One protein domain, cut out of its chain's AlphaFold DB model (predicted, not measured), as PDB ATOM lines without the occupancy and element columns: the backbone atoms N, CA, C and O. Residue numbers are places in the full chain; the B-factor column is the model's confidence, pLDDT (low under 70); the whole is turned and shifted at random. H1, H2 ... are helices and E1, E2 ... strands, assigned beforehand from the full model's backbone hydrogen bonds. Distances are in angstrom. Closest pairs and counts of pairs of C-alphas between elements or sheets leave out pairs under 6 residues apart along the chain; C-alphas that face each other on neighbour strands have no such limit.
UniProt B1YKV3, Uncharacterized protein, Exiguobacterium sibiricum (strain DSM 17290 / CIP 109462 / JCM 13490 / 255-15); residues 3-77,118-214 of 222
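What this domain is: This is residues 3 to 77 and 118 to 214 of the 222 residues of an uncharacterized protein of Exiguobacterium sibiricum (strain DSM 17290 / CIP 109462 / JCM 13490 / 255-15) (UniProt B1YKV3). A strongly twisted sheet of five strands forms one wall, with H4 packed slantwise over one of its faces, and H2 and H3 pack on H4 from the side away from the sheet. Beyond the E5 edge, a small hairpin of E6 and E7 packs with E7 on E5, on H2 and on the end of H4, and H1 packs on this hairpin and on H2. The printed part has 172 residues, with four named helices and seven named strands in the order E1 E2 E3 E4 H1 E5 H2 H3 H4 E6 E7; the large sheet runs E3 E2 E1 E4 E5 and is mixed, and E6 and E7 are antiparallel. The class is mixed, helices and strands, with under half of the residues in named elements. The whole is compact and rounded, with a radius of gyration of the C-alphas of 15.1 A and spans of 42 by 38 by 29 A.

Where its parts are: E1, residues 3 to 9, starts with C-alpha 3 at (25.128, 13.318, 42.629) and is 19.4 A long. E2, residues 12 to 19, is 22.7 A long, and E3, residues 22 to 28, is 19.9 A. E4 is residues 39 to 42, H1 residues 55 to 64 with 14.9 A, E5 residues 123 to 125 and H2 residues 128 to 136. H3, residues 147 to 159, is 18.8 A long. H4, residues 175 to 188, is 20.2 A long and starts with C-alpha 175 at (36.169, 5.817, 26.419). E6 is residues 192 to 195 and E7 residues 210 to 213, ending with C-alpha 213 at (29.647, 2.097, 47.661).

How they stand to each other: E1, E2 and E3 form a meander, each strand the antiparallel neighbour of the one before, with N 5 and O 16 at 2.8 A and N 15 and O 26 at 2.9 A. E4 is parallel to E1, N 6 and O 41 at 2.8 A, and to E5, N 124 and O 40 at 2.9 A. H4 on one face makes two layers, helix over sheet: its height is 7.1 A, it is over E2 and E1, and it runs slantwise, at 34 degrees to E2 on the local plane. Its closest C-alphas to E1 are those of Ala 185 and Gly 5, 3.8 A. H4 touches H3 at a shallow tilt of 32 degrees, the same way, Leu 183 and Leu 157 having the closest C-alphas, 6.8 A. H2, the hub, touches H4 at a steep tilt of 60 degrees, the closest C-alphas being those of Pro 128 and Asp 180, 5.3 A. H2 also touches H1, Val 130 and Glu 63 having the closest C-alphas, 6.5 A. In the hairpin E6 and E7, N 193 and O 212 are 2.8 A apart. Every O i to N i+4 pair is within hydrogen-bond range in H2 and H4, against 5 of 6 in H1 and 8 of 9 in H3.

The domain as a whole: The C-alphas farthest apart, of Asn 51 and Ala 161, are 43.4 A apart. Residues 78 to 117 are not printed, and C-alphas 77 and 118 are 19.2 A apart across the cut. The links E4 to H1, H3 to H4 and E6 to E7 are long. No printed residue is under 70 in pLDDT.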
ATOM      1  N   VAL A   3      23.748  13.809  42.508       98.31
ATOM      2  CA  VAL A   3      25.128  13.318  42.629       98.31
ATOM      3  C   VAL A   3      25.915  13.520  41.343       98.31
ATOM      4  O   VAL A   3      25.330  13.528  40.261       98.31
ATOM      5  N   THR A   4      27.240  13.592  41.454       98.69
ATOM      6  CA  THR A   4      28.152  13.756  40.315       98.69
ATOM      7  C   THR A   4      29.353  12.815  40.432       98.69
ATOM      8  O   THR A   4      29.923  12.645  41.508       98.69
ATOM      9  N   GLY A   5      29.745  12.184  39.329       98.81
ATOM     10  CA  GLY A   5      31.000  11.452  39.179       98.81
ATOM     11  C   GLY A   5      31.928  12.192  38.225       98.81
ATOM     12  O   GLY A   5      31.479  12.595  37.155       98.81
ATOM     13  N   ILE A   6      33.189  12.383  38.609       98.75
ATOM     14  CA  ILE A   6      34.163  13.185  37.858       98.75
ATOM     15  C   ILE A   6      35.446  12.392  37.625       98.75
ATOM     16  O   ILE A   6      36.029  11.862  38.573       98.75
ATOM     17  N   ASP A   7      35.921  12.389  36.382       98.62
ATOM     18  CA  ASP A   7      37.239  11.870  36.016       98.62
ATOM     19  C   ASP A   7      38.046  12.881  35.182       98.62
ATOM     20  O   ASP A   7      37.499  13.764  34.505       98.62
ATOM     21  N   ALA A   8      39.371  12.792  35.272       97.94
ATOM     22  CA  ALA A   8      40.289  13.651  34.539       97.94
ATOM     23  C   ALA A   8      40.438  13.170  33.093       97.94
ATOM     24  O   ALA A   8      40.817  12.037  32.835       97.94
ATOM     25  N   ALA A   9      40.257  14.082  32.140       97.50
ATOM     26  CA  ALA A   9      40.407  13.798  30.717       97.50
ATOM     27  C   ALA A   9      41.439  14.737  30.081       97.50
ATOM     28  O   ALA A   9      41.781  15.797  30.616       97.50
ATOM     29  N   LYS A  10      41.905  14.416  28.867       97.25
ATOM     30  CA  LYS A  10      42.778  15.331  28.104       97.25
ATOM     31  C   LYS A  10      42.087  16.668  27.796       97.25
ATOM     32  O   LYS A  10      42.765  17.685  27.678       97.25
ATOM     33  N   ALA A  11      40.762  16.666  27.659       96.62
ATOM     34  CA  ALA A  11      39.943  17.862  27.466       96.62
ATOM     35  C   ALA A  11      39.800  18.731  28.730       96.62
ATOM     36  O   ALA A  11      39.305  19.849  28.632       96.62
ATOM     37  N   GLY A  12      40.227  18.237  29.895       98.12
ATOM     38  CA  GLY A  12      39.956  18.854  31.185       98.12
ATOM     39  C   GLY A  12      39.374  17.822  32.140       98.12
ATOM     40  O   GLY A  12      40.119  17.036  32.729       98.12
ATOM     41  N   TRP A  13      38.060  17.828  32.287       98.62
ATOM     42  CA  TRP A  13      37.305  16.944  33.166       98.62
ATOM     43  C   TRP A  13      36.047  16.474  32.463       98.62
ATOM     44  O   TRP A  13      35.406  17.241  31.741       98.62
ATOM     45  N   VAL A  14      35.696  15.219  32.695       98.69
ATOM     46  CA  VAL A  14      34.406  14.660  32.316       98.69
ATOM     47  C   VAL A  14      33.596  14.445  33.585       98.69
ATOM     48  O   VAL A  14      34.084  13.866  34.553       98.69
ATOM     49  N   ALA A  15      32.367  14.949  33.588       98.69
ATOM     50  CA  ALA A  15      31.438  14.811  34.694       98.69
ATOM     51  C   ALA A  15      30.138  14.176  34.216       98.69
ATOM     52  O   ALA A  15      29.592  14.550  33.176       98.69
ATOM     53  N   VAL A  16      29.631  13.236  35.005       98.81
ATOM     54  CA  VAL A  16      28.314  12.627  34.827       98.81
ATOM     55  C   VAL A  16      27.512  12.890  36.087       98.81
ATOM     56  O   VAL A  16      27.947  12.541  37.183       98.81
ATOM     57  N   SER A  17      26.343  13.502  35.936       98.69
ATOM     58  CA  SER A  17      25.450  13.820  37.047       98.69
ATOM     59  C   SER A  17      24.187  12.977  36.971       98.69
ATOM     60  O   SER A  17      23.701  12.657  35.885       98.69
ATOM     61  N   ILE A  18      23.653  12.603  38.132       98.44
ATOM     62  CA  ILE A  18      22.382  11.889  38.255       98.44
ATOM     63  C   ILE A  18      21.493  12.685  39.196       98.44
ATOM     64  O   ILE A  18      21.782  12.796  40.391       98.44
ATOM     65  N   LYS A  19      20.388  13.198  38.657       97.56
ATOM     66  CA  LYS A  19      19.381  13.954  39.396       97.56
ATOM     67  C   LYS A  19      18.015  13.350  39.137       97.56
ATOM     68  O   LYS A  19      17.591  13.220  37.996       97.56
ATOM     69  N   ASP A  20      17.363  12.910  40.209       93.69
ATOM     70  CA  ASP A  20      16.042  12.268  40.156       93.69
ATOM     71  C   ASP A  20      15.966  11.110  39.141       93.69
ATOM     72  O   ASP A  20      14.984  10.921  38.430       93.69
ATOM     73  N   GLY A  21      17.051  10.324  39.078       92.88
ATOM     74  CA  GLY A  21      17.200   9.176  38.179       92.88
ATOM     75  C   GLY A  21      17.561   9.533  36.735       92.88
ATOM     76  O   GLY A  21      17.791   8.634  35.931       92.88
ATOM     77  N   GLN A  22      17.641  10.820  36.396       97.00
ATOM     78  CA  GLN A  22      18.031  11.285  35.071       97.00
ATOM     79  C   GLN A  22      19.530  11.551  35.021       97.00
ATOM     80  O   GLN A  22      20.073  12.264  35.864       97.00
ATOM     81  N   PHE A  23      20.180  10.976  34.012       98.31
ATOM     82  CA  PHE A  23      21.593  11.193  33.742       98.31
ATOM     83  C   PHE A  23      21.782  12.436  32.870       98.31
ATOM     84  O   PHE A  23      21.057  12.649  31.894       98.31
ATOM     85  N   SER A  24      22.802  13.215  33.191       98.44
ATOM     86  CA  SER A  24      23.350  14.268  32.343       98.44
ATOM     87  C   SER A  24      24.874  14.194  32.366       98.44
ATOM     88  O   SER A  24      25.468  13.495  33.190       98.44
ATOM     89  N   TRP A  25      25.521  14.895  31.442       98.44
ATOM     90  CA  TRP A  25      26.974  14.958  31.386       98.44
ATOM     91  C   TRP A  25      27.455  16.354  31.026       98.44
ATOM     92  O   TRP A  25      26.727  17.156  30.439       98.44
ATOM     93  N   THR A  26      28.702  16.646  31.370       98.50
ATOM     94  CA  THR A  26      29.412  17.860  30.963       98.50
ATOM     95  C   THR A  26      30.890  17.536  30.793       98.50
ATOM     96  O   THR A  26      31.442  16.694  31.499       98.50
ATOM     97  N   VAL A  27      31.528  18.194  29.829       98.62
ATOM     98  CA  VAL A  27      32.982  18.182  29.666       98.62
ATOM     99  C   VAL A  27      33.449  19.618  29.774       98.62
ATOM    100  O   VAL A  27      32.951  20.473  29.042       98.62
ATOM    101  N   ALA A  28      34.377  19.873  30.685       98.25
ATOM    102  CA  ALA A  28      34.808  21.223  31.013       98.25
ATOM    103  C   ALA A  28      36.328  21.289  31.143       98.25
ATOM    104  O   ALA A  28      36.976  20.296  31.488       98.25
ATOM    105  N   SER A  29      36.910  22.449  30.852       97.38
ATOM    106  CA  SER A  29      38.367  22.610  30.906       97.38
ATOM    107  C   SER A  29      38.865  22.722  32.349       97.38
ATOM    108  O   SER A  29      39.976  22.284  32.674       97.38
ATOM    109  N   SER A  30      37.992  23.226  33.225       96.81
ATOM    110  CA  SER A  30      38.240  23.446  34.641       96.81
ATOM    111  C   SER A  30      37.096  22.959  35.528       96.81
ATOM    112  O   SER A  30      35.971  22.773  35.078       96.81
ATOM    113  N   LEU A  31      37.405  22.703  36.801       96.94
ATOM    114  CA  LEU A  31      36.463  22.143  37.774       96.94
ATOM    115  C   LEU A  31      35.396  23.144  38.234       96.94
ATOM    116  O   LEU A  31      34.286  22.737  38.549       96.94
ATOM    117  N   ASP A  32      35.703  24.441  38.240       95.31
ATOM    118  CA  ASP A  32      34.747  25.514  38.545       95.31
ATOM    119  C   ASP A  32      33.680  25.724  37.464       95.31
ATOM    120  O   ASP A  32      32.660  26.354  37.727       95.31
ATOM    121  N   GLU A  33      33.876  25.164  36.270       96.62
ATOM    122  CA  GLU A  33      32.886  25.170  35.187       96.62
ATOM    123  C   GLU A  33      31.833  24.054  35.346       96.62
ATOM    124  O   GLU A  33      30.865  24.005  34.586       96.62
ATOM    125  N   ILE A  34      32.016  23.133  36.301       96.69
ATOM    126  CA  ILE A  34      31.152  21.963  36.488       96.69
ATOM    127  C   ILE A  34      30.198  22.206  37.654       96.69
ATOM    128  O   ILE A  34      30.594  22.220  38.821       96.69
ATOM    129  N   GLU A  35      28.908  22.321  37.340       95.31
ATOM    130  CA  GLU A  35      27.858  22.298  38.355       95.31
ATOM    131  C   GLU A  35      27.742  20.887  38.945       95.31
ATOM    132  O   GLU A  35      27.396  19.918  38.264       95.31
ATOM    133  N   CYS A  36      28.070  20.779  40.228       96.12
ATOM    134  CA  CYS A  36      28.071  19.523  40.959       96.12
ATOM    135  C   CYS A  36      26.815  19.369  41.816       96.12
ATOM    136  O   CYS A  36      26.315  20.333  42.396       96.12
ATOM    137  N   GLY A  37      26.359  18.127  41.954       93.19
ATOM    138  CA  GLY A  37      25.317  17.774  42.907       93.19
ATOM    139  C   GLY A  37      25.782  17.861  44.366       93.19
ATOM    140  O   GLY A  37      26.924  18.180  44.690       93.19
ATOM    141  N   THR A  38      24.886  17.495  45.282       94.69
ATOM    142  CA  THR A  38      25.148  17.489  46.737       94.69
ATOM    143  C   THR A  38      26.224  16.492  47.186       94.69
ATOM    144  O   THR A  38      26.722  16.576  48.309       94.69
ATOM    145  N   ARG A  39      26.557  15.518  46.335       96.88
ATOM    146  CA  ARG A  39      27.611  14.531  46.567       96.88
ATOM    147  C   ARG A  39      28.387  14.316  45.278       96.88
ATOM    148  O   ARG A  39      27.805  13.874  44.289       96.88
ATOM    149  N   THR A  40      29.696  14.519  45.340       98.31
ATOM    150  CA  THR A  40      30.579  14.372  44.184       98.31
ATOM    151  C   THR A  40      31.681  13.375  44.483       98.31
ATOM    152  O   THR A  40      32.403  13.521  45.467       98.31
ATOM    153  N   TYR A  41      31.812  12.357  43.639       98.75
ATOM    154  CA  TYR A  41      32.923  11.412  43.666       98.75
ATOM    155  C   TYR A  41      33.902  11.756  42.551       98.75
ATOM    156  O   TYR A  41      33.495  11.889  41.399       98.75
ATOM    157  N   ILE A  42      35.182  11.885  42.892       98.62
ATOM    158  CA  ILE A  42      36.239  12.270  41.950       98.62
ATOM    159  C   ILE A  42      37.403  11.277  41.999       98.62
ATOM    160  O   ILE A  42      37.866  10.942  43.091       98.62
ATOM    161  N   ASP A  43      37.888  10.810  40.840       98.12
ATOM    162  CA  ASP A  43      39.072   9.926  40.749       98.12
ATOM    163  C   ASP A  43      40.379  10.718  40.856       98.12
ATOM    164  O   ASP A  43      41.212  10.763  39.952       98.12
ATOM    165  N   MET A  44      40.539  11.430  41.969       98.19
ATOM    166  CA  MET A  44      41.737  12.208  42.238       98.19
ATOM    167  C   MET A  44      41.976  12.316  43.744       98.19
ATOM    168  O   MET A  44      41.023  12.546  44.495       98.19
ATOM    169  N   PRO A  45      43.239  12.227  44.201       98.00
ATOM    170  CA  PRO A  45      43.596  12.566  45.567       98.00
ATOM    171  C   PRO A  45      43.121  13.968  45.954       98.00
ATOM    172  O   PRO A  45      43.456  14.943  45.281       98.00
ATOM    173  N   VAL A  46      42.386  14.064  47.064       97.12
ATOM    174  CA  VAL A  46      41.950  15.352  47.634       97.12
ATOM    175  C   VAL A  46      42.937  15.805  48.719       97.12
ATOM    176  O   VAL A  46      43.644  16.802  48.553       97.12
ATOM    177  N   GLY A  47      43.047  15.050  49.817       97.31
ATOM    178  CA  GLY A  47      44.013  15.291  50.893       97.31
ATOM    179  C   GLY A  47      45.357  14.601  50.652       97.31
ATOM    180  O   GLY A  47      45.391  13.458  50.189       97.31
ATOM    181  N   LEU A  48      46.467  15.257  51.000       97.94
ATOM    182  CA  LEU A  48      47.832  14.764  50.759       97.94
ATOM    183  C   LEU A  48      48.659  14.696  52.049       97.94
ATOM    184  O   LEU A  48      48.538  15.548  52.921       97.94
ATOM    185  N   GLU A  49      49.548  13.708  52.135       97.62
ATOM    186  CA  GLU A  49      50.482  13.543  53.260       97.62
ATOM    187  C   GLU A  49      51.764  14.359  53.055       97.62
ATOM    188  O   GLU A  49      52.157  14.638  51.922       97.62
ATOM    189  N   GLU A  50      52.464  14.697  54.140       94.81
ATOM    190  CA  GLU A  50      53.717  15.466  54.058       94.81
ATOM    191  C   GLU A  50      54.975  14.593  54.039       94.81
ATOM    192  O   GLU A  50      55.949  14.934  53.372       94.81
ATOM    193  N   ASN A  51      54.966  13.458  54.741       94.06
ATOM    194  CA  ASN A  51      56.166  12.638  54.952       94.06
ATOM    195  C   ASN A  51      55.908  11.121  54.993       94.06
ATOM    196  O   ASN A  51      56.826  10.347  55.261       94.06
ATOM    197  N   THR A  52      54.679  10.673  54.732       95.88
ATOM    198  CA  THR A  52      54.303   9.255  54.784       95.88
ATOM    199  C   THR A  52      53.446   8.855  53.588       95.88
ATOM    200  O   THR A  52      52.980   9.691  52.815       95.88
ATOM    201  N   ARG A  53      53.242   7.548  53.403       95.44
ATOM    202  CA  ARG A  53      52.263   7.047  52.434       95.44
ATOM    203  C   ARG A  53      50.858   7.196  53.002       95.44
ATOM    204  O   ARG A  53      50.609   6.817  54.144       95.44
ATOM    205  N   ARG A  54      49.925   7.622  52.153       97.12
ATOM    206  CA  ARG A  54      48.503   7.719  52.492       97.12
ATOM    207  C   ARG A  54      47.948   6.352  52.876       97.12
ATOM    208  O   ARG A  54      48.092   5.371  52.138       97.12
ATOM    209  N   ALA A  55      47.259   6.291  54.013       97.56
ATOM    210  CA  ALA A  55      46.518   5.096  54.407       97.56
ATOM    211  C   ALA A  55      45.408   4.759  53.395       97.56
ATOM    212  O   ALA A  55      45.174   3.577  53.138       97.56
ATOM    213  N   VAL A  56      44.795   5.785  52.786       98.06
ATOM    214  CA  VAL A  56      43.778   5.681  51.724       98.06
ATOM    215  C   VAL A  56      44.260   4.779  50.588       98.06
ATOM    216  O   VAL A  56      43.668   3.729  50.350       98.06
ATOM    217  N   ASP A  57      45.394   5.117  49.963       97.88
ATOM    218  CA  ASP A  57      45.955   4.384  48.821       97.88
ATOM    219  C   ASP A  57      46.196   2.904  49.158       97.88
ATOM    220  O   ASP A  57      45.946   2.009  48.351       97.88
ATOM    221  N   ARG A  58      46.691   2.616  50.370       97.94
ATOM    222  CA  ARG A  58      46.899   1.238  50.836       97.94
ATOM    223  C   ARG A  58      45.570   0.497  50.968       97.94
ATOM    224  O   ARG A  58      45.466  -0.616  50.465       97.94
ATOM    225  N   LEU A  59      44.576   1.092  51.624       98.38
ATOM    226  CA  LEU A  59      43.264   0.472  51.830       98.38
ATOM    227  C   LEU A  59      42.527   0.239  50.503       98.38
ATOM    228  O   LEU A  59      41.945  -0.826  50.317       98.38
ATOM    229  N   LEU A  60      42.619   1.172  49.553       98.25
ATOM    230  CA  LEU A  60      42.074   0.996  48.204       98.25
ATOM    231  C   LEU A  60      42.731  -0.183  47.467       98.25
ATOM    232  O   LEU A  60      42.041  -0.947  46.796       98.25
ATOM    233  N   ARG A  61      44.048  -0.395  47.620       97.56
ATOM    234  CA  ARG A  61      44.730  -1.567  47.031       97.56
ATOM    235  C   ARG A  61      44.282  -2.888  47.633       97.56
ATOM    236  O   ARG A  61      44.205  -3.874  46.902       97.56
ATOM    237  N   GLU A  62      44.017  -2.925  48.935       97.44
ATOM    238  CA  GLU A  62      43.516  -4.135  49.597       97.44
ATOM    239  C   GLU A  62      42.181  -4.587  48.992       97.44
ATOM    240  O   GLU A  62      41.984  -5.780  48.774       97.44
ATOM    241  N   GLU A  63      41.314  -3.644  48.616       97.06
ATOM    242  CA  GLU A  63      40.019  -3.932  47.982       97.06
ATOM    243  C   GLU A  63      40.135  -4.533  46.574       97.06
ATOM    244  O   GLU A  63      39.181  -5.139  46.088       97.06
ATOM    245  N   LEU A  64      41.289  -4.388  45.917       97.12
ATOM    246  CA  LEU A  64      41.516  -4.920  44.574       97.12
ATOM    247  C   LEU A  64      42.188  -6.296  44.580       97.12
ATOM    248  O   LEU A  64      42.211  -6.956  43.545       97.12
ATOM    249  N   LYS A  65      42.701  -6.783  45.717       95.50
ATOM    250  CA  LYS A  65      43.346  -8.104  45.771       95.50
ATOM    251  C   LYS A  65      42.397  -9.228  45.311       95.50
ATOM    252  O   LYS A  65      41.200  -9.176  45.587       95.50
ATOM    253  N   PRO A  66      42.919 -10.276  44.640       91.88
ATOM    254  CA  PRO A  66      44.334 -10.523  44.325       91.88
ATOM    255  C   PRO A  66      44.834  -9.844  43.031       91.88
ATOM    256  O   PRO A  66      46.010  -9.975  42.701       91.88
ATOM    257  N   GLY A  67      43.970  -9.150  42.283       90.56
ATOM    258  CA  GLY A  67      44.299  -8.537  40.990       90.56
ATOM    259  C   GLY A  67      44.435  -7.017  41.066       90.56
ATOM    260  O   GLY A  67      44.307  -6.430  42.124       90.56
ATOM    261  N   ARG A  68      44.714  -6.352  39.940       94.00
ATOM    262  CA  ARG A  68      44.493  -4.903  39.723       94.00
ATOM    263  C   ARG A  68      44.999  -3.896  40.778       94.00
ATOM    264  O   ARG A  68      44.693  -2.719  40.650       94.00
ATOM    265  N   THR A  69      45.827  -4.274  41.749       95.44
ATOM    266  CA  THR A  69      46.323  -3.370  42.804       95.44
ATOM    267  C   THR A  69      47.121  -2.192  42.236       95.44
ATOM    268  O   THR A  69      47.148  -1.115  42.824       95.44
ATOM    269  N   SER A  70      47.717  -2.365  41.052       93.19
ATOM    270  CA  SER A  70      48.397  -1.311  40.296       93.19
ATOM    271  C   SER A  70      47.461  -0.251  39.708       93.19
ATOM    272  O   SER A  70      47.957   0.743  39.188       93.19
ATOM    273  N   SER A  71      46.138  -0.451  39.738       93.69
ATOM    274  CA  SER A  71      45.163   0.578  39.354       93.69
ATOM    275  C   SER A  71      45.193   1.769  40.311       93.69
ATOM    276  O   SER A  71      44.942   2.882  39.876       93.69
ATOM    277  N   VAL A  72      45.549   1.543  41.580       96.25
ATOM    278  CA  VAL A  72      45.688   2.601  42.583       96.25
ATOM    279  C   VAL A  72      47.139   3.071  42.585       96.25
ATOM    280  O   VAL A  72      48.036   2.376  43.089       96.25
ATOM    281  N   PHE A  73      47.397   4.252  42.030       95.12
ATOM    282  CA  PHE A  73      48.723   4.866  42.100       95.12
ATOM    283  C   PHE A  73      49.014   5.384  43.520       95.12
ATOM    284  O   PHE A  73      48.139   5.417  44.377       95.12
ATOM    285  N   ASN A  74      50.278   5.681  43.828       95.31
ATOM    286  CA  ASN A  74      50.606   6.353  45.088       95.31
ATOM    287  C   ASN A  74      50.499   7.852  44.862       95.31
ATOM    288  O   ASN A  74      51.235   8.369  44.012       95.31
ATOM    289  N   ALA A  75      49.631   8.520  45.612       97.31
ATOM    290  CA  ALA A  75      49.542   9.968  45.554       97.31
ATOM    291  C   ALA A  75      50.897  10.602  45.931       97.31
ATOM    292  O   ALA A  75      51.672  10.013  46.698       97.31
ATOM    293  N   PRO A  76      51.213  11.782  45.378       97.56
ATOM    294  CA  PRO A  76      52.412  12.513  45.756       97.56
ATOM    295  C   PRO A  76      52.331  12.994  47.213       97.56
ATOM    296  O   PRO A  76      51.246  13.117  47.782       97.56
ATOM    297  N   LEU A  77      53.484  13.320  47.797       97.75
ATOM    298  CA  LEU A  77      53.511  14.145  49.004       97.75
ATOM    299  C   LEU A  77      53.022  15.557  48.664       97.75
ATOM    300  O   LEU A  77      53.252  16.036  47.551       97.75
ATOM    301  N   HIS A 118      39.670  24.238  43.726       96.94
ATOM    302  CA  HIS A 118      38.229  24.364  43.470       96.94
ATOM    303  C   HIS A 118      37.376  23.443  44.344       96.94
ATOM    304  O   HIS A 118      36.212  23.200  44.032       96.94
ATOM    305  N   TYR A 119      37.949  22.915  45.425       96.12
ATOM    306  CA  TYR A 119      37.261  21.994  46.315       96.12
ATOM    307  C   TYR A 119      35.976  22.605  46.880       96.12
ATOM    308  O   TYR A 119      35.956  23.748  47.344       96.12
ATOM    309  N   GLN A 120      34.917  21.800  46.908       94.12
ATOM    310  CA  GLN A 120      33.638  22.164  47.503       94.12
ATOM    311  C   GLN A 120      33.228  21.118  48.547       94.12
ATOM    312  O   GLN A 120      33.536  19.930  48.395       94.12
ATOM    313  N   PRO A 121      32.501  21.512  49.609       91.25
ATOM    314  CA  PRO A 121      31.909  20.553  50.532       91.25
ATOM    315  C   PRO A 121      31.070  19.502  49.791       91.25
ATOM    316  O   PRO A 121      30.253  19.837  48.940       91.25
ATOM    317  N   GLY A 122      31.266  18.226  50.128       90.50
ATOM    318  CA  GLY A 122      30.584  17.101  49.476       90.50
ATOM    319  C   GLY A 122      31.388  16.436  48.356       90.50
ATOM    320  O   GLY A 122      30.994  15.362  47.897       90.50
ATOM    321  N   TRP A 123      32.524  17.017  47.959       96.56
ATOM    322  CA  TRP A 123      33.492  16.361  47.085       96.56
ATOM    323  C   TRP A 123      34.341  15.392  47.894       96.56
ATOM    324  O   TRP A 123      34.914  15.753  48.921       96.56
ATOM    325  N   VAL A 124      34.420  14.147  47.438       97.12
ATOM    326  CA  VAL A 124      35.209  13.107  48.097       97.12
ATOM    327  C   VAL A 124      35.960  12.305  47.046       97.12
ATOM    328  O   VAL A 124      35.407  11.963  46.000       97.12
ATOM    329  N   GLU A 125      37.219  11.983  47.340       98.50
ATOM    330  CA  GLU A 125      37.992  11.030  46.550       98.50
ATOM    331  C   GLU A 125      37.228   9.709  46.438       98.50
ATOM    332  O   GLU A 125      36.650   9.207  47.404       98.50
ATOM    333  N   SER A 126      37.214   9.128  45.254       98.62
ATOM    334  CA  SER A 126      36.686   7.793  45.013       98.62
ATOM    335  C   SER A 126      37.525   7.134  43.927       98.62
ATOM    336  O   SER A 126      38.402   7.769  43.360       98.62
ATOM    337  N   HIS A 127      37.305   5.848  43.662       98.25
ATOM    338  CA  HIS A 127      38.145   5.116  42.719       98.25
ATOM    339  C   HIS A 127      37.289   4.181  41.854       98.25
ATOM    340  O   HIS A 127      36.764   3.191  42.381       98.25
ATOM    341  N   PRO A 128      37.182   4.411  40.529       98.25
ATOM    342  CA  PRO A 128      36.294   3.665  39.635       98.25
ATOM    343  C   PRO A 128      36.508   2.151  39.692       98.25
ATOM    344  O   PRO A 128      35.556   1.387  39.825       98.25
ATOM    345  N   GLU A 129      37.764   1.700  39.692       97.75
ATOM    346  CA  GLU A 129      38.107   0.271  39.779       97.75
ATOM    347  C   GLU A 129      37.679  -0.381  41.104       97.75
ATOM    348  O   GLU A 129      37.279  -1.547  41.117       97.75
ATOM    349  N   VAL A 130      37.732   0.354  42.220       98.38
ATOM    350  CA  VAL A 130      37.277  -0.153  43.523       98.38
ATOM    351  C   VAL A 130      35.752  -0.138  43.587       98.38
ATOM    352  O   VAL A 130      35.152  -1.107  44.053       98.38
ATOM    353  N   CYS A 131      35.110   0.908  43.062       98.50
ATOM    354  CA  CYS A 131      33.659   0.958  42.888       98.50
ATOM    355  C   CYS A 131      33.172  -0.229  42.049       98.50
ATOM    356  O   CYS A 131      32.311  -0.980  42.501       98.50
ATOM    357  N   PHE A 132      33.788  -0.477  40.891       98.06
ATOM    358  CA  PHE A 132      33.520  -1.648  40.060       98.06
ATOM    359  C   PHE A 132      33.657  -2.944  40.866       98.06
ATOM    360  O   PHE A 132      32.743  -3.771  40.857       98.06
ATOM    361  N   ALA A 133      34.759  -3.112  41.605       97.31
ATOM    362  CA  ALA A 133      35.006  -4.326  42.374       97.31
ATOM    363  C   ALA A 133      33.941  -4.570  43.451       97.31
ATOM    364  O   ALA A 133      33.485  -5.697  43.640       97.31
ATOM    365  N   ARG A 134      33.486  -3.515  44.129       97.19
ATOM    366  CA  ARG A 134      32.434  -3.615  45.151       97.19
ATOM    367  C   ARG A 134      31.051  -3.900  44.582       97.19
ATOM    368  O   ARG A 134      30.282  -4.611  45.226       97.19
ATOM    369  N   LEU A 135      30.749  -3.355  43.406       96.81
ATOM    370  CA  LEU A 135      29.462  -3.534  42.730       96.81
ATOM    371  C   LEU A 135      29.362  -4.862  41.970       96.81
ATOM    372  O   LEU A 135      28.267  -5.342  41.700       96.81
ATOM    373  N   THR A 136      30.487  -5.480  41.622       95.62
ATOM    374  CA  THR A 136      30.513  -6.803  40.970       95.62
ATOM    375  C   THR A 136      30.889  -7.934  41.922       95.62
ATOM    376  O   THR A 136      30.692  -9.101  41.593       95.62
ATOM    377  N   GLY A 137      31.405  -7.605  43.108       94.94
ATOM    378  CA  GLY A 137      31.904  -8.568  44.087       94.94
ATOM    379  C   GLY A 137      33.304  -9.105  43.772       94.94
ATOM    380  O   GLY A 137      33.802  -9.947  44.516       94.94
ATOM    381  N   HIS A 138      33.954  -8.642  42.698       94.25
ATOM    382  CA  HIS A 138      35.312  -9.041  42.338       94.25
ATOM    383  C   HIS A 138      36.054  -7.936  41.566       94.25
ATOM    384  O   HIS A 138      35.438  -7.193  40.808       94.25
ATOM    385  N   PRO A 139      37.391  -7.842  41.661       96.00
ATOM    386  CA  PRO A 139      38.175  -6.956  40.796       96.00
ATOM    387  C   PRO A 139      37.938  -7.247  39.305       96.00
ATOM    388  O   PRO A 139      37.656  -8.389  38.927       96.00
ATOM    389  N   ALA A 140      38.082  -6.233  38.446       96.31
ATOM    390  CA  ALA A 140      37.982  -6.409  36.995       96.31
ATOM    391  C   ALA A 140      38.994  -7.449  36.489       96.31
ATOM    392  O   ALA A 140      40.158  -7.447  36.909       96.31
ATOM    393  N   ARG A 141      38.559  -8.323  35.573       96.25
ATOM    394  CA  ARG A 141      39.412  -9.398  35.039       96.25
ATOM    395  C   ARG A 141      40.373  -8.864  33.991       96.25
ATOM    396  O   ARG A 141      41.548  -9.230  33.985       96.25
ATOM    397  N   HIS A 142      39.888  -7.958  33.148       96.31
ATOM    398  CA  HIS A 142      40.660  -7.357  32.073       96.31
ATOM    399  C   HIS A 142      40.953  -5.870  32.324       96.31
ATOM    400  O   HIS A 142      40.259  -5.149  33.053       96.31
ATOM    401  N   SER A 143      42.046  -5.400  31.720       94.44
ATOM    402  CA  SER A 143      42.460  -3.997  31.797       94.44
ATOM    403  C   SER A 143      41.445  -3.094  31.102       94.44
ATOM    404  O   SER A 143      41.007  -3.421  30.002       94.44
ATOM    405  N   LYS A 144      41.163  -1.910  31.664       91.50
ATOM    406  CA  LYS A 144      40.278  -0.904  31.043       91.50
ATOM    407  C   LYS A 144      40.733  -0.421  29.653       91.50
ATOM    408  O   LYS A 144      39.969   0.197  28.936       91.50
ATOM    409  N   ARG A 145      41.968  -0.758  29.252       90.50
ATOM    410  CA  ARG A 145      42.536  -0.495  27.916       90.50
ATOM    411  C   ARG A 145      42.278  -1.588  26.873       90.50
ATOM    412  O   ARG A 145      42.712  -1.449  25.735       90.50
ATOM    413  N   THR A 146      41.664  -2.697  27.268       96.00
ATOM    414  CA  THR A 146      41.318  -3.815  26.374       96.00
ATOM    415  C   THR A 146      39.830  -3.786  26.066       96.00
ATOM    416  O   THR A 146      39.056  -3.286  26.882       96.00
ATOM    417  N   VAL A 147      39.430  -4.342  24.921       97.12
ATOM    418  CA  VAL A 147      38.014  -4.422  24.533       97.12
ATOM    419  C   VAL A 147      37.221  -5.176  25.598       97.12
ATOM    420  O   VAL A 147      36.188  -4.694  26.046       97.12
ATOM    421  N   GLU A 148      37.754  -6.292  26.090       97.81
ATOM    422  CA  GLU A 148      37.133  -7.120  27.123       97.81
ATOM    423  C   GLU A 148      36.931  -6.340  28.426       97.81
ATOM    424  O   GLU A 148      35.853  -6.384  29.019       97.81
ATOM    425  N   GLY A 149      37.934  -5.567  28.852       96.88
ATOM    426  CA  GLY A 149      37.828  -4.755  30.063       96.88
ATOM    427  C   GLY A 149      36.829  -3.607  29.927       96.88
ATOM    428  O   GLY A 149      36.115  -3.302  30.885       96.88
ATOM    429  N   VAL A 150      36.742  -2.991  28.748       97.88
ATOM    430  CA  VAL A 150      35.705  -1.997  28.437       97.88
ATOM    431  C   VAL A 150      34.320  -2.649  28.500       97.88
ATOM    432  O   VAL A 150      33.437  -2.144  29.193       97.88
ATOM    433  N   THR A 151      34.141  -3.815  27.874       98.06
ATOM    434  CA  THR A 151      32.874  -4.562  27.883       98.06
ATOM    435  C   THR A 151      32.425  -4.947  29.294       98.06
ATOM    436  O   THR A 151      31.252  -4.771  29.614       98.06
ATOM    437  N   GLU A 152      33.325  -5.418  30.166       97.75
ATOM    438  CA  GLU A 152      32.990  -5.746  31.564       97.75
ATOM    439  C   GLU A 152      32.395  -4.546  32.320       97.75
ATOM    440  O   GLU A 152      31.416  -4.692  33.058       97.75
ATOM    441  N   ARG A 153      32.972  -3.353  32.127       98.25
ATOM    442  CA  ARG A 153      32.533  -2.118  32.794       98.25
ATOM    443  C   ARG A 153      31.219  -1.610  32.207       98.25
ATOM    444  O   ARG A 153      30.305  -1.301  32.968       98.25
ATOM    445  N   ILE A 154      31.068  -1.636  30.883       98.38
ATOM    446  CA  ILE A 154      29.801  -1.313  30.203       98.38
ATOM    447  C   ILE A 154      28.667  -2.228  30.682       98.38
ATOM    448  O   ILE A 154      27.585  -1.744  31.008       98.38
ATOM    449  N   ALA A 155      28.912  -3.534  30.809       98.19
ATOM    450  CA  ALA A 155      27.910  -4.484  31.294       98.19
ATOM    451  C   ALA A 155      27.472  -4.207  32.745       98.19
ATOM    452  O   ALA A 155      26.369  -4.584  33.145       98.19
ATOM    453  N   LEU A 156      28.318  -3.576  33.567       97.94
ATOM    454  CA  LEU A 156      27.904  -3.061  34.873       97.94
ATOM    455  C   LEU A 156      27.051  -1.796  34.720       97.94
ATOM    456  O   LEU A 156      25.962  -1.743  35.281       97.94
ATOM    457  N   LEU A 157      27.507  -0.815  33.936       98.38
ATOM    458  CA  LEU A 157      26.797   0.450  33.705       98.38
ATOM    459  C   LEU A 157      25.373   0.240  33.163       98.38
ATOM    460  O   LEU A 157      24.428   0.883  33.622       98.38
ATOM    461  N   GLN A 158      25.192  -0.724  32.258       97.88
ATOM    462  CA  GLN A 158      23.888  -1.086  31.696       97.88
ATOM    463  C   GLN A 158      22.892  -1.600  32.749       97.88
ATOM    464  O   GLN A 158      21.697  -1.342  32.622       97.88
ATOM    465  N   ARG A 159      23.351  -2.259  33.826       96.81
ATOM    466  CA  ARG A 159      22.473  -2.705  34.933       96.81
ATOM    467  C   ARG A 159      21.847  -1.538  35.697       96.81
ATOM    468  O   ARG A 159      20.808  -1.715  36.320       96.81
ATOM    469  N   TYR A 160      22.467  -0.363  35.627       96.75
ATOM    470  CA  TYR A 160      21.984   0.876  36.235       96.75
ATOM    471  C   TYR A 160      21.280   1.793  35.225       96.75
ATOM    472  O   TYR A 160      21.088   2.971  35.512       96.75
ATOM    473  N   ALA A 161      20.920   1.272  34.045       97.00
ATOM    474  CA  ALA A 161      20.313   2.038  32.954       97.00
ATOM    475  C   ALA A 161      21.119   3.295  32.563       97.00
ATOM    476  O   ALA A 161      20.556   4.288  32.105       97.00
ATOM    477  N   CYS A 162      22.445   3.253  32.743       98.12
ATOM    478  CA  CYS A 162      23.327   4.343  32.359       98.12
ATOM    479  C   CYS A 162      23.315   4.505  30.829       98.12
ATOM    480  O   CYS A 162      23.533   3.513  30.121       98.12
ATOM    481  N   PRO A 163      23.078   5.719  30.298       98.31
ATOM    482  CA  PRO A 163      23.191   5.971  28.870       98.31
ATOM    483  C   PRO A 163      24.606   5.687  28.362       98.31
ATOM    484  O   PRO A 163      25.583   5.834  29.095       98.31
ATOM    485  N   ALA A 164      24.722   5.330  27.082       98.12
ATOM    486  CA  ALA A 164      25.986   4.957  26.454       98.12
ATOM    487  C   ALA A 164      26.908   6.160  26.168       98.12
ATOM    488  O   ALA A 164      27.333   6.385  25.039       98.12
ATOM    489  N   TYR A 165      27.236   6.959  27.190       98.25
ATOM    490  CA  TYR A 165      28.107   8.132  27.050       98.25
ATOM    491  C   TYR A 165      29.515   7.779  26.566       98.25
ATOM    492  O   TYR A 165      30.151   8.580  25.892       98.25
ATOM    493  N   TRP A 166      29.957   6.545  26.807       97.19
ATOM    494  CA  TRP A 166      31.201   5.996  26.266       97.19
ATOM    495  C   TRP A 166      31.229   5.886  24.727       97.19
ATOM    496  O   TRP A 166      32.299   5.663  24.163       97.19
ATOM    497  N   GLU A 167      30.090   6.044  24.041       97.31
ATOM    498  CA  GLU A 167      29.982   6.095  22.570       97.31
ATOM    499  C   GLU A 167      30.037   7.530  22.018       97.31
ATOM    500  O   GLU A 167      30.098   7.729  20.802       97.31
ATOM    501  N   LEU A 168      30.033   8.549  22.886       96.88
ATOM    502  CA  LEU A 168      30.124   9.945  22.469       96.88
ATOM    503  C   LEU A 168      31.520  10.261  21.931       96.88
ATOM    504  O   LEU A 168      32.540  10.010  22.571       96.88
ATOM    505  N   ASN A 169      31.562  10.923  20.777       96.06
ATOM    506  CA  ASN A 169      32.805  11.418  20.200       96.06
ATOM    507  C   ASN A 169      33.074  12.865  20.642       96.06
ATOM    508  O   ASN A 169      32.837  13.813  19.888       96.06
ATOM    509  N   VAL A 170      33.556  13.035  21.876       97.38
ATOM    510  CA  VAL A 170      34.009  14.334  22.397       97.38
ATOM    511  C   VAL A 170      35.531  14.409  22.332       97.38
ATOM    512  O   VAL A 170      36.248  13.570  22.878       97.38
ATOM    513  N   ARG A 171      36.053  15.438  21.655       97.25
ATOM    514  CA  ARG A 171      37.497  15.606  21.464       97.25
ATOM    515  C   ARG A 171      38.213  15.695  22.812       97.25
ATOM    516  O   ARG A 171      38.001  16.636  23.564       97.25
ATOM    517  N   GLY A 172      39.151  14.777  23.044       97.00
ATOM    518  CA  GLY A 172      39.994  14.783  24.240       97.00
ATOM    519  C   GLY A 172      39.391  14.072  25.452       97.00
ATOM    520  O   GLY A 172      39.983  14.164  26.522       97.00
ATOM    521  N   VAL A 173      38.278  13.358  25.290       98.06
ATOM    522  CA  VAL A 173      37.741  12.452  26.311       98.06
ATOM    523  C   VAL A 173      37.826  11.031  25.774       98.06
ATOM    524  O   VAL A 173      37.348  10.756  24.672       98.06
ATOM    525  N   ALA A 174      38.509  10.152  26.498       97.25
ATOM    526  CA  ALA A 174      38.633   8.751  26.124       97.25
ATOM    527  C   ALA A 174      37.417   7.937  26.597       97.25
ATOM    528  O   ALA A 174      36.636   8.363  27.447       97.25
ATOM    529  N   THR A 175      37.244   6.742  26.029       97.44
ATOM    530  CA  THR A 175      36.169   5.817  26.419       97.44
ATOM    531  C   THR A 175      36.270   5.412  27.892       97.44
ATOM    532  O   THR A 175      35.241   5.273  28.547       97.44
ATOM    533  N   ASP A 176      37.484   5.221  28.421       96.94
ATOM    534  CA  ASP A 176      37.683   4.900  29.834       96.94
ATOM    535  C   ASP A 176      37.343   6.080  30.747       96.94
ATOM    536  O   ASP A 176      36.667   5.843  31.742       96.94
ATOM    537  N   ASP A 177      37.672   7.319  30.365       98.19
ATOM    538  CA  ASP A 177      37.293   8.515  31.137       98.19
ATOM    539  C   ASP A 177      35.755   8.620  31.299       98.19
ATOM    540  O   ASP A 177      35.228   8.890  32.380       98.19
ATOM    541  N   TRP A 178      34.998   8.342  30.224       98.50
ATOM    542  CA  TRP A 178      33.529   8.288  30.272       98.50
ATOM    543  C   TRP A 178      33.009   7.202  31.212       98.50
ATOM    544  O   TRP A 178      32.098   7.438  32.006       98.50
ATOM    545  N   ILE A 179      33.561   5.995  31.091       98.62
ATOM    546  CA  ILE A 179      33.163   4.846  31.906       98.62
ATOM    547  C   ILE A 179      33.430   5.126  33.383       98.62
ATOM    548  O   ILE A 179      32.576   4.831  34.221       98.62
ATOM    549  N   ASP A 180      34.583   5.708  33.693       98.69
ATOM    550  CA  ASP A 180      34.999   6.010  35.053       98.69
ATOM    551  C   ASP A 180      34.090   7.078  35.674       98.69
ATOM    552  O   ASP A 180      33.518   6.831  36.738       98.69
ATOM    553  N   ALA A 181      33.810   8.185  34.974       98.81
ATOM    554  CA  ALA A 181      32.851   9.193  35.441       98.81
ATOM    555  C   ALA A 181      31.439   8.615  35.669       98.81
ATOM    556  O   ALA A 181      30.819   8.875  36.705       98.81
ATOM    557  N   CYS A 182      30.940   7.768  34.757       98.81
ATOM    558  CA  CYS A 182      29.658   7.079  34.934       98.81
ATOM    559  C   CYS A 182      29.650   6.169  36.172       98.81
ATOM    560  O   CYS A 182      28.691   6.186  36.951       98.81
ATOM    561  N   LEU A 183      30.705   5.370  36.372       98.69
ATOM    562  CA  LEU A 183      30.821   4.463  37.517       98.69
ATOM    563  C   LEU A 183      30.846   5.228  38.839       98.69
ATOM    564  O   LEU A 183      30.193   4.808  39.796       98.69
ATOM    565  N   LEU A 184      31.564   6.348  38.890       98.88
ATOM    566  CA  LEU A 184      31.615   7.216  40.063       98.88
ATOM    567  C   LEU A 184      30.252   7.836  40.372       98.88
ATOM    568  O   LEU A 184      29.832   7.819  41.528       98.88
ATOM    569  N   ALA A 185      29.533   8.315  39.353       98.69
ATOM    570  CA  ALA A 185      28.205   8.899  39.522       98.69
ATOM    571  C   ALA A 185      27.218   7.868  40.085       98.69
ATOM    572  O   ALA A 185      26.537   8.127  41.077       98.69
ATOM    573  N   ILE A 186      27.197   6.656  39.517       98.50
ATOM    574  CA  ILE A 186      26.373   5.545  40.014       98.50
ATOM    575  C   ILE A 186      26.763   5.183  41.445       98.50
ATOM    576  O   ILE A 186      25.892   5.072  42.307       98.50
ATOM    577  N   ALA A 187      28.056   5.030  41.730       98.44
ATOM    578  CA  ALA A 187      28.537   4.721  43.070       98.44
ATOM    579  C   ALA A 187      28.097   5.775  44.097       98.44
ATOM    580  O   ALA A 187      27.702   5.417  45.208       98.44
ATOM    581  N   ALA A 188      28.094   7.054  43.718       98.06
ATOM    582  CA  ALA A 188      27.660   8.149  44.575       98.06
ATOM    583  C   ALA A 188      26.162   8.081  44.925       98.06
ATOM    584  O   ALA A 188      25.786   8.540  46.006       98.06
ATOM    585  N   THR A 189      25.313   7.460  44.092       97.19
ATOM    586  CA  THR A 189      23.883   7.241  44.414       97.19
ATOM    587  C   THR A 189      23.656   6.238  45.548       97.19
ATOM    588  O   THR A 189      22.575   6.198  46.137       97.19
ATOM    589  N   LEU A 190      24.661   5.421  45.872       96.38
ATOM    590  CA  LEU A 190      24.546   4.318  46.821       96.38
ATOM    591  C   LEU A 190      24.989   4.733  48.237       96.38
ATOM    592  O   LEU A 190      25.662   5.753  48.432       96.38
ATOM    593  N   PRO A 191      24.634   3.954  49.278       96.06
ATOM    594  CA  PRO A 191      25.171   4.166  50.616       96.06
ATOM    595  C   PRO A 191      26.703   4.080  50.623       96.06
ATOM    596  O   PRO A 191      27.278   3.081  50.185       96.06
ATOM    597  N   ALA A 192      27.343   5.118  51.158       95.81
ATOM    598  CA  ALA A 192      28.792   5.252  51.181       95.81
ATOM    599  C   ALA A 192      29.428   4.525  52.378       95.81
ATOM    600  O   ALA A 192      28.856   4.456  53.469       95.81
ATOM    601  N   VAL A 193      30.643   4.028  52.169       97.56
ATOM    602  CA  VAL A 193      31.607   3.602  53.188       97.56
ATOM    603  C   VAL A 193      32.903   4.352  52.920       97.56
ATOM    604  O   VAL A 193      33.315   4.461  51.766       97.56
ATOM    605  N   TYR A 194      33.550   4.820  53.981       98.19
ATOM    606  CA  TYR A 194      34.770   5.612  53.886       98.19
ATOM    607  C   TYR A 194      36.003   4.787  54.243       98.19
ATOM    608  O   TYR A 194      35.947   3.925  55.123       98.19
ATOM    609  N   LEU A 195      37.105   5.036  53.538       98.00
ATOM    610  CA  LEU A 195      38.406   4.422  53.784       98.00
ATOM    611  C   LEU A 195      39.492   5.503  53.877       98.00
ATOM    612  O   LEU A 195      39.798   6.111  52.852       98.00
ATOM    613  N   PRO A 196      40.145   5.696  55.036       98.25
ATOM    614  CA  PRO A 196      39.822   5.147  56.357       98.25
ATOM    615  C   PRO A 196      38.421   5.519  56.882       98.25
ATOM    616  O   PRO A 196      37.815   6.485  56.427       98.25
ATOM    617  N   ALA A 197      37.901   4.739  57.836       97.56
ATOM    618  CA  ALA A 197      36.540   4.906  58.366       97.56
ATOM    619  C   ALA A 197      36.398   6.063  59.371       97.56
ATOM    620  O   ALA A 197      35.294   6.554  59.590       97.56
ATOM    621  N   ASP A 198      37.504   6.483  59.981       97.69
ATOM    622  CA  ASP A 198      37.613   7.642  60.870       97.69
ATOM    623  C   ASP A 198      37.681   8.976  60.111       97.69
ATOM    624  O   ASP A 198      37.685  10.028  60.743       97.69
ATOM    625  N   CYS A 199      37.680   8.937  58.772       97.62
ATOM    626  CA  CYS A 199      37.628  10.102  57.891       97.62
ATOM    627  C   CYS A 199      38.638  11.207  58.267       97.62
ATOM    628  O   CYS A 199      38.228  12.348  58.506       97.62
ATOM    629  N   PRO A 200      39.950  10.898  58.328       97.88
ATOM    630  CA  PRO A 200      40.955  11.886  58.694       97.88
ATOM    631  C   PRO A 200      41.027  13.017  57.660       97.88
ATOM    632  O   PRO A 200      40.584  12.880  56.518       97.88
ATOM    633  N   VAL A 201      41.631  14.132  58.055       97.62
ATOM    634  CA  VAL A 201      41.948  15.253  57.165       97.62
ATOM    635  C   VAL A 201      43.453  15.474  57.130       97.62
ATOM    636  O   VAL A 201      44.153  15.134  58.085       97.62
ATOM    637  N   ASP A 202      43.955  16.027  56.029       96.88
ATOM    638  CA  ASP A 202      45.345  16.460  55.951       96.88
ATOM    639  C   ASP A 202      45.599  17.735  56.777       96.88
ATOM    640  O   ASP A 202      44.679  18.341  57.333       96.88
ATOM    641  N   ILE A 203      46.860  18.173  56.844       95.81
ATOM    642  CA  ILE A 203      47.274  19.357  57.620       95.81
ATOM    643  C   ILE A 203      46.606  20.665  57.159       95.81
ATOM    644  O   ILE A 203      46.559  21.644  57.898       95.81
ATOM    645  N   THR A 204      46.073  20.682  55.938       95.06
ATOM    646  CA  THR A 204      45.350  21.811  55.345       95.06
ATOM    647  C   THR A 204      43.828  21.672  55.452       95.06
ATOM    648  O   THR A 204      43.104  22.542  54.977       95.06
ATOM    649  N   GLY A 205      43.330  20.610  56.093       96.00
ATOM    650  CA  GLY A 205      41.907  20.360  56.319       96.00
ATOM    651  C   GLY A 205      41.184  19.634  55.181       96.00
ATOM    652  O   GLY A 205      39.962  19.499  55.243       96.00
ATOM    653  N   PHE A 206      41.891  19.146  54.154       97.19
ATOM    654  CA  PHE A 206      41.267  18.391  53.064       97.19
ATOM    655  C   PHE A 206      41.023  16.925  53.450       97.19
ATOM    656  O   PHE A 206      41.863  16.334  54.134       97.19
ATOM    657  N   PRO A 207      39.930  16.298  52.975       97.50
ATOM    658  CA  PRO A 207      39.653  14.880  53.193       97.50
ATOM    659  C   PRO A 207      40.823  13.962  52.830       97.50
ATOM    660  O   PRO A 207      41.256  13.905  51.679       97.50
ATOM    661  N   LEU A 208      41.289  13.182  53.802       97.75
ATOM    662  CA  LEU A 208      42.291  12.133  53.625       97.75
ATOM    663  C   LEU A 208      41.631  10.747  53.702       97.75
ATOM    664  O   LEU A 208      42.107   9.836  54.375       97.75
ATOM    665  N   TYR A 209      40.499  10.599  53.020       98.50
ATOM    666  CA  TYR A 209      39.743   9.357  52.897       98.50
ATOM    667  C   TYR A 209      39.041   9.295  51.542       98.50
ATOM    668  O   TYR A 209      38.735  10.323  50.942       98.50
ATOM    669  N   ALA A 210      38.752   8.078  51.089       98.56
ATOM    670  CA  ALA A 210      37.962   7.820  49.896       98.56
ATOM    671  C   ALA A 210      36.558   7.327  50.261       98.56
ATOM    672  O   ALA A 210      36.392   6.566  51.217       98.56
ATOM    673  N   ALA A 211      35.553   7.715  49.481       98.38
ATOM    674  CA  ALA A 211      34.191   7.211  49.567       98.38
ATOM    675  C   ALA A 211      33.939   6.138  48.504       98.38
ATOM    676  O   ALA A 211      34.299   6.280  47.337       98.38
ATOM    677  N   LEU A 212      33.299   5.047  48.911       98.31
ATOM    678  CA  LEU A 212      33.020   3.887  48.069       98.31
ATOM    679  C   LEU A 212      31.607   3.371  48.352       98.31
ATOM    680  O   LEU A 212      31.145   3.480  49.491       98.31
ATOM    681  N   PRO A 213      30.933   2.722  47.390       97.44
ATOM    682  CA  PRO A 213      29.647   2.097  47.661       97.44
ATOM    683  C   PRO A 213      29.824   0.951  48.667       97.44
ATOM    684  O   PRO A 213      30.902   0.348  48.770       97.44
ATOM    685  N   LYS A 214      28.778   0.621  49.431       94.31
ATOM    686  CA  LYS A 214      28.752  -0.633  50.203       94.31
ATOM    687  C   LYS A 214      28.970  -1.828  49.264       94.31
ATOM    688  O   LYS A 214      28.503  -1.824  48.128       94.31
TER     689      LYS A 214